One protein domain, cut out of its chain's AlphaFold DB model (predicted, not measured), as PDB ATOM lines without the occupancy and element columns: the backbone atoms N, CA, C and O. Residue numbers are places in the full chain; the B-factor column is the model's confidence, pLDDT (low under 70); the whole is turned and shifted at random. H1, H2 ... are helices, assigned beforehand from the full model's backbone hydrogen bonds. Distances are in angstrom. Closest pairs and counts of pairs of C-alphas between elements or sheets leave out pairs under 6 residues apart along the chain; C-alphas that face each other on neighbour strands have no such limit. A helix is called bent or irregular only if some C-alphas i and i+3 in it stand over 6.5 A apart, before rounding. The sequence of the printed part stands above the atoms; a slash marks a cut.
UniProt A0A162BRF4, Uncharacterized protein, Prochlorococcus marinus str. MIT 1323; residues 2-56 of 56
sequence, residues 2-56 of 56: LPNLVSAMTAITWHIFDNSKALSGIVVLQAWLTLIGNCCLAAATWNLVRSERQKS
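AT A GLANCE: This is residues 2 to 56 of the 56 residues of an uncharacterized protein of Prochlorococcus marinus str. MIT 1323 (UniProt A0A162BRF4). What shape do these atoms make? They draw a lopsided J: the short helix H1 runs one way, the chain turns through residues 20 to 23, and the long helix H2 folds back loosely beside it, with residues 35 to 56 sticking out far beyond. What is it built of? The printed part has 55 residues with two named helices, H1 then H2, and no named strand, and its class is all helix. How spread out is it? It is extended, with a radius of gyration of the C-alphas of 17.6 A and spans of 59 by 19 by 7 A.

IN THESE COORDINATES: Where does the first helix lie? H1 is residues 2 to 19, 26.5 A from first to last C-alpha, beginning with C-alpha 2 at (174.211, 198.546, 154.334). It is neither bent nor irregular, but only just: C-alphas 16 and 19 are 6.0 A apart. And the second? H2 is residues 24 to 54, 45.6 A long from C-alpha 24 at (170.826, 191.414, 171.775) to C-alpha 54 at (162.781, 229.640, 148.307).

HOW THE PARTS SIT: How do the helices stand to each other? H1 and H2 run opposite ways at a shallow tilt of 16 degrees. They are close but not clearly touching, and their closest C-alphas, of Met 9 and Val 27, are 7.2 A apart. What do the backbones show? In H2 every O i to N i+4 pair is within hydrogen-bond range, and in H1 12 of 14 are.

THE WHOLE: How large is it? The two C-alphas farthest apart, of Asn 19 and Ser 56, are 59.6 A apart. Is it continuous? The printed part has no cut, and the link from H1 to H2 is tight. Where is confidence low? The pLDDT is under 70 in residues 2 to 27 and 55 to 56.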
ATOM      1  N   LEU A   2     174.900 199.801 153.995       52.78
ATOM      2  CA  LEU A   2     174.211 198.546 154.334       52.78
ATOM      3  C   LEU A   2     175.068 197.260 154.303       52.78
ATOM      4  O   LEU A   2     174.889 196.447 155.205       52.78
ATOM      5  N   PRO A   3     176.020 197.056 153.366       56.34
ATOM      6  CA  PRO A   3     176.784 195.803 153.318       56.34
ATOM      7  C   PRO A   3     177.648 195.578 154.567       56.34
ATOM      8  O   PRO A   3     177.721 194.467 155.084       56.34
ATOM      9  N   ASN A   4     178.244 196.649 155.103       58.88
ATOM     10  CA  ASN A   4     179.064 196.581 156.314       58.88
ATOM     11  C   ASN A   4     178.205 196.317 157.565       58.88
ATOM     12  O   ASN A   4     178.622 195.615 158.481       58.88
ATOM     13  N   LEU A   5     176.968 196.828 157.565       61.84
ATOM     14  CA  LEU A   5     175.984 196.612 158.627       61.84
ATOM     15  C   LEU A   5     175.493 195.155 158.660       61.84
ATOM     16  O   LEU A   5     175.380 194.566 159.731       61.84
ATOM     17  N   VAL A   6     175.234 194.571 157.485       64.94
ATOM     18  CA  VAL A   6     174.792 193.175 157.338       64.94
ATOM     19  C   VAL A   6     175.914 192.201 157.710       64.94
ATOM     20  O   VAL A   6     175.651 191.208 158.385       64.94
ATOM     21  N   SER A   7     177.166 192.510 157.353       64.88
ATOM     22  CA  SER A   7     178.334 191.713 157.753       64.88
ATOM     23  C   SER A   7     178.547 191.728 159.274       64.88
ATOM     24  O   SER A   7     178.685 190.671 159.888       64.88
ATOM     25  N   ALA A   8     178.452 192.904 159.910       64.69
ATOM     26  CA  ALA A   8     178.526 193.027 161.366       64.69
ATOM     27  C   ALA A   8     177.374 192.293 162.075       64.69
ATOM     28  O   ALA A   8     177.613 191.571 163.038       64.69
ATOM     29  N   MET A   9     176.136 192.408 161.574       66.75
ATOM     30  CA  MET A   9     174.999 191.640 162.101       66.75
ATOM     31  C   MET A   9     175.213 190.135 161.974       66.75
ATOM     32  O   MET A   9     174.988 189.420 162.940       66.75
ATOM     33  N   THR A  10     175.702 189.658 160.828       67.44
ATOM     34  CA  THR A  10     175.917 188.223 160.581       67.44
ATOM     35  C   THR A  10     177.024 187.655 161.477       67.44
ATOM     36  O   THR A  10     176.852 186.582 162.055       67.44
ATOM     37  N   ALA A  11     178.123 188.396 161.674       67.75
ATOM     38  CA  ALA A  11     179.195 188.017 162.599       67.75
ATOM     39  C   ALA A  11     178.711 187.979 164.062       67.75
ATOM     40  O   ALA A  11     179.059 187.070 164.817       67.75
ATOM     41  N   ILE A  12     177.849 188.924 164.447       62.50
ATOM     42  CA  ILE A  12     177.223 188.965 165.773       62.50
ATOM     43  C   ILE A  12     176.214 187.819 165.946       62.50
ATOM     44  O   ILE A  12     176.184 187.209 167.009       62.50
ATOM     45  N   THR A  13     175.429 187.465 164.921       64.94
ATOM     46  CA  THR A  13     174.485 186.334 164.966       64.94
ATOM     47  C   THR A  13     175.202 185.004 165.179       64.94
ATOM     48  O   THR A  13     174.748 184.200 165.993       64.94
ATOM     49  N   TRP A  14     176.336 184.788 164.506       60.00
ATOM     50  CA  TRP A  14     177.124 183.564 164.668       60.00
ATOM     51  C   TRP A  14     177.732 183.451 166.074       60.00
ATOM     52  O   TRP A  14     177.735 182.374 166.657       60.00
ATOM     53  N   HIS A  15     178.142 184.575 166.674       60.22
ATOM     54  CA  HIS A  15     178.670 184.601 168.042       60.22
ATOM     55  C   HIS A  15     177.575 184.583 169.138       60.22
ATOM     56  O   HIS A  15     177.818 184.099 170.243       60.22
ATOM     57  N   ILE A  16     176.359 185.068 168.844       52.91
ATOM     58  CA  ILE A  16     175.176 185.030 169.732       52.91
ATOM     59  C   ILE A  16     174.647 183.606 169.915       52.91
ATOM     60  O   ILE A  16     174.223 183.266 171.020       52.91
ATOM     61  N   PHE A  17     174.676 182.788 168.858       52.94
ATOM     62  CA  PHE A  17     174.138 181.425 168.883       52.94
ATOM     63  C   PHE A  17     174.912 180.481 169.820       52.94
ATOM     64  O   PHE A  17     174.360 179.460 170.222       52.94
ATOM     65  N   ASP A  18     176.142 180.843 170.205       59.50
ATOM     66  CA  ASP A  18     177.016 179.992 171.016       59.50
ATOM     67  C   ASP A  18     176.897 180.229 172.539       59.50
ATOM     68  O   ASP A  18     177.134 179.290 173.293       59.50
ATOM     69  N   ASN A  19     176.476 181.412 173.050       54.94
ATOM     70  CA  ASN A  19     176.216 181.537 174.510       54.94
ATOM     71  C   ASN A  19     175.429 182.749 175.087       54.94
ATOM     72  O   ASN A  19     175.154 182.744 176.283       54.94
ATOM     73  N   SER A  20     175.090 183.843 174.391       55.12
ATOM     74  CA  SER A  20     174.940 185.123 175.137       55.12
ATOM     75  C   SER A  20     173.639 185.908 174.943       55.12
ATOM     76  O   SER A  20     173.479 186.673 173.993       55.12
ATOM     77  N   LYS A  21     172.759 185.853 175.960       55.34
ATOM     78  CA  LYS A  21     171.634 186.794 176.178       55.34
ATOM     79  C   LYS A  21     172.068 188.273 176.261       55.34
ATOM     80  O   LYS A  21     171.214 189.152 176.178       55.34
ATOM     81  N   ALA A  22     173.361 188.571 176.423       55.34
ATOM     82  CA  ALA A  22     173.860 189.924 176.674       55.34
ATOM     83  C   ALA A  22     173.974 190.809 175.415       55.34
ATOM     84  O   ALA A  22     173.933 192.033 175.526       55.34
ATOM     85  N   LEU A  23     174.100 190.229 174.216       53.94
ATOM     86  CA  LEU A  23     174.462 190.994 173.010       53.94
ATOM     87  C   LEU A  23     173.271 191.444 172.146       53.94
ATOM     88  O   LEU A  23     173.439 192.268 171.246       53.94
ATOM     89  N   SER A  24     172.054 190.988 172.466       58.09
ATOM     90  CA  SER A  24     170.826 191.414 171.775       58.09
ATOM     91  C   SER A  24     170.571 192.925 171.897       58.09
ATOM     92  O   SER A  24     169.976 193.518 171.000       58.09
ATOM     93  N   GLY A  25     171.036 193.567 172.974       61.06
ATOM     94  CA  GLY A  25     170.861 195.009 173.182       61.06
ATOM     95  C   GLY A  25     171.689 195.880 172.230       61.06
ATOM     96  O   GLY A  25     171.209 196.916 171.776       61.06
ATOM     97  N   ILE A  26     172.900 195.445 171.867       65.88
ATOM     98  CA  ILE A  26     173.810 196.220 171.002       65.88
ATOM     99  C   ILE A  26     173.336 196.195 169.541       65.88
ATOM    100  O   ILE A  26     173.382 197.212 168.854       65.88
ATOM    101  N   VAL A  27     172.787 195.063 169.095       67.12
ATOM    102  CA  VAL A  27     172.091 194.899 167.805       67.12
ATOM    103  C   VAL A  27     170.929 195.876 167.653       67.12
ATOM    104  O   VAL A  27     170.806 196.561 166.636       67.12
ATOM    105  N   VAL A  28     170.094 195.972 168.689       70.38
ATOM    106  CA  VAL A  28     168.946 196.879 168.706       70.38
ATOM    107  C   VAL A  28     169.432 198.325 168.671       70.38
ATOM    108  O   VAL A  28     168.945 199.109 167.860       70.38
ATOM    109  N   LEU A  29     170.448 198.668 169.467       73.31
ATOM    110  CA  LEU A  29     171.059 199.999 169.459       73.31
ATOM    111  C   LEU A  29     171.624 200.370 168.076       73.31
ATOM    112  O   LEU A  29     171.415 201.486 167.606       73.31
ATOM    113  N   GLN A  30     172.288 199.435 167.394       72.06
ATOM    114  CA  GLN A  30     172.821 199.638 166.045       72.06
ATOM    115  C   GLN A  30     171.702 199.872 165.014       72.06
ATOM    116  O   GLN A  30     171.823 200.745 164.145       72.06
ATOM    117  N   ALA A  31     170.594 199.132 165.118       74.06
ATOM    118  CA  ALA A  31     169.414 199.347 164.282       74.06
ATOM    119  C   ALA A  31     168.787 200.732 164.535       74.06
ATOM    120  O   ALA A  31     168.487 201.451 163.580       74.06
ATOM    121  N   TRP A  32     168.679 201.155 165.799       79.06
ATOM    122  CA  TRP A  32     168.213 202.495 166.174       79.06
ATOM    123  C   TRP A  32     169.115 203.604 165.637       79.06
ATOM    124  O   TRP A  32     168.614 204.571 165.067       79.06
ATOM    125  N   LEU A  33     170.436 203.458 165.753       77.25
ATOM    126  CA  LEU A  33     171.388 204.445 165.239       77.25
ATOM    127  C   LEU A  33     171.263 204.607 163.717       77.25
ATOM    128  O   LEU A  33     171.343 205.718 163.196       77.25
ATOM    129  N   THR A  34     170.999 203.504 163.012       79.12
ATOM    130  CA  THR A  34     170.772 203.499 161.561       79.12
ATOM    131  C   THR A  34     169.446 204.170 161.192       79.12
ATOM    132  O   THR A  34     169.405 204.974 160.261       79.12
ATOM    133  N   LEU A  35     168.369 203.886 161.935       80.25
ATOM    134  CA  LEU A  35     167.066 204.533 161.757       80.25
ATOM    135  C   LEU A  35     167.183 206.054 161.945       80.25
ATOM    136  O   LEU A  35     166.753 206.821 161.086       80.25
ATOM    137  N   ILE A  36     167.821 206.483 163.037       83.31
ATOM    138  CA  ILE A  36     168.033 207.900 163.354       83.31
ATOM    139  C   ILE A  36     168.898 208.565 162.281       83.31
ATOM    140  O   ILE A  36     168.553 209.649 161.812       83.31
ATOM    141  N   GLY A  37     169.979 207.913 161.844       79.94
ATOM    142  CA  GLY A  37     170.844 208.413 160.776       79.94
ATOM    143  C   GLY A  37     170.085 208.658 159.469       79.94
ATOM    144  O   GLY A  37     170.198 209.738 158.891       79.94
ATOM    145  N   ASN A  38     169.248 207.708 159.042       82.31
ATOM    146  CA  ASN A  38     168.433 207.856 157.834       82.31
ATOM    147  C   ASN A  38     167.356 208.944 157.977       82.31
ATOM    148  O   ASN A  38     167.154 209.718 157.044       82.31
ATOM    149  N   CYS A  39     166.700 209.049 159.136       86.31
ATOM    150  CA  CYS A  39     165.733 210.118 159.405       86.31
ATOM    151  C   CYS A  39     166.392 211.504 159.397       86.31
ATOM    152  O   CYS A  39     165.844 212.444 158.824       86.31
ATOM    153  N   CYS A  40     167.580 211.630 159.993       87.56
ATOM    154  CA  CYS A  40     168.348 212.873 159.995       87.56
ATOM    155  C   CYS A  40     168.747 213.274 158.569       87.56
ATOM    156  O   CYS A  40     168.576 214.426 158.176       87.56
ATOM    157  N   LEU A  41     169.192 212.305 157.762       85.19
ATOM    158  CA  LEU A  41     169.539 212.537 156.364       85.19
ATOM    159  C   LEU A  41     168.317 212.971 155.540       85.19
ATOM    160  O   LEU A  41     168.394 213.951 154.806       85.19
ATOM    161  N   ALA A  42     167.170 212.309 155.718       87.31
ATOM    162  CA  ALA A  42     165.919 212.685 155.060       87.31
ATOM    163  C   ALA A  42     165.462 214.104 155.448       87.31
ATOM    164  O   ALA A  42     165.069 214.884 154.580       87.31
ATOM    165  N   ALA A  43     165.567 214.469 156.730       87.88
ATOM    166  CA  ALA A  43     165.254 215.814 157.209       87.88
ATOM    167  C   ALA A  43     166.216 216.870 156.639       87.88
ATOM    168  O   ALA A  43     165.779 217.945 156.224       87.88
ATOM    169  N   ALA A  44     167.512 216.559 156.564       89.19
ATOM    170  CA  ALA A  44     168.514 217.434 155.966       89.19
ATOM    171  C   ALA A  44     168.240 217.665 154.473       89.19
ATOM    172  O   ALA A  44     168.227 218.810 154.022       89.19
ATOM    173  N   THR A  45     167.939 216.606 153.714       90.38
ATOM    174  CA  THR A  45     167.567 216.719 152.296       90.38
ATOM    175  C   THR A  45     166.278 217.520 152.113       90.38
ATOM    176  O   THR A  45     166.212 218.370 151.228       90.38
ATOM    177  N   TRP A  46     165.269 217.317 152.965       88.44
ATOM    178  CA  TRP A  46     164.026 218.091 152.921       88.44
ATOM    179  C   TRP A  46     164.260 219.587 153.159       88.44
ATOM    180  O   TRP A  46     163.704 220.432 152.453       88.44
ATOM    181  N   ASN A  47     165.103 219.923 154.136       88.94
ATOM    182  CA  ASN A  47     165.441 221.308 154.447       88.94
ATOM    183  C   ASN A  47     166.236 221.960 153.304       88.94
ATOM    184  O   ASN A  47     165.936 223.084 152.907       88.94
ATOM    185  N   LEU A  48     167.170 221.214 152.704       89.94
ATOM    186  CA  LEU A  48     167.915 221.657 151.528       89.94
ATOM    187  C   LEU A  48     166.966 221.968 150.359       89.94
ATOM    188  O   LEU A  48     166.969 223.083 149.857       89.94
ATOM    189  N   VAL A  49     166.078 221.038 149.989       91.06
ATOM    190  CA  VAL A  49     165.109 221.234 148.891       91.06
ATOM    191  C   VAL A  49     164.178 222.420 149.152       91.06
ATOM    192  O   VAL A  49     163.847 223.161 148.226       91.06
ATOM    193  N   ARG A  50     163.752 222.633 150.403       85.75
ATOM    194  CA  ARG A  50     162.939 223.800 150.774       85.75
ATOM    195  C   ARG A  50     163.716 225.107 150.621       85.75
ATOM    196  O   ARG A  50     163.150 226.075 150.119       85.75
ATOM    197  N   SER A  51     164.977 225.131 151.046       83.06
ATOM    198  CA  SER A  51     165.862 226.291 150.909       83.06
ATOM    199  C   SER A  51     166.117 226.628 149.436       83.06
ATOM    200  O   SER A  51     165.987 227.782 149.035       83.06
ATOM    201  N   GLU A  52     166.367 225.613 148.605       84.56
ATOM    202  CA  GLU A  52     166.534 225.776 147.155       84.56
ATOM    203  C   GLU A  52     165.250 226.298 146.485       84.56
ATOM    204  O   GLU A  52     165.310 227.212 145.668       84.56
ATOM    205  N   ARG A  53     164.065 225.805 146.878       77.31
ATOM    206  CA  ARG A  53     162.776 226.309 146.358       77.31
ATOM    207  C   ARG A  53     162.453 227.748 146.760       77.31
ATOM    208  O   ARG A  53     161.667 228.382 146.072       77.31
ATOM    209  N   GLN A  54     162.988 228.249 147.873       71.25
ATOM    210  CA  GLN A  54     162.781 229.640 148.307       71.25
ATOM    211  C   GLN A  54     163.707 230.628 147.585       71.25
ATOM    212  O   GLN A  54     163.454 231.829 147.623       71.25
ATOM    213  N   LYS A  55     164.785 230.137 146.960       58.50
ATOM    214  CA  LYS A  55     165.737 230.948 146.193       58.50
ATOM    215  C   LYS A  55     165.374 231.119 144.714       58.50
ATOM    216  O   LYS A  55     166.076 231.872 144.042       58.50
ATOM    217  N   SER A  56     164.339 230.433 144.223       50.06
ATOM    218  CA  SER A  56     163.892 230.485 142.824       50.06
ATOM    219  C   SER A  56     162.637 231.317 142.628       50.06
ATOM    220  O   SER A  56     161.806 231.381 143.559       50.06
TER     221      SER A  56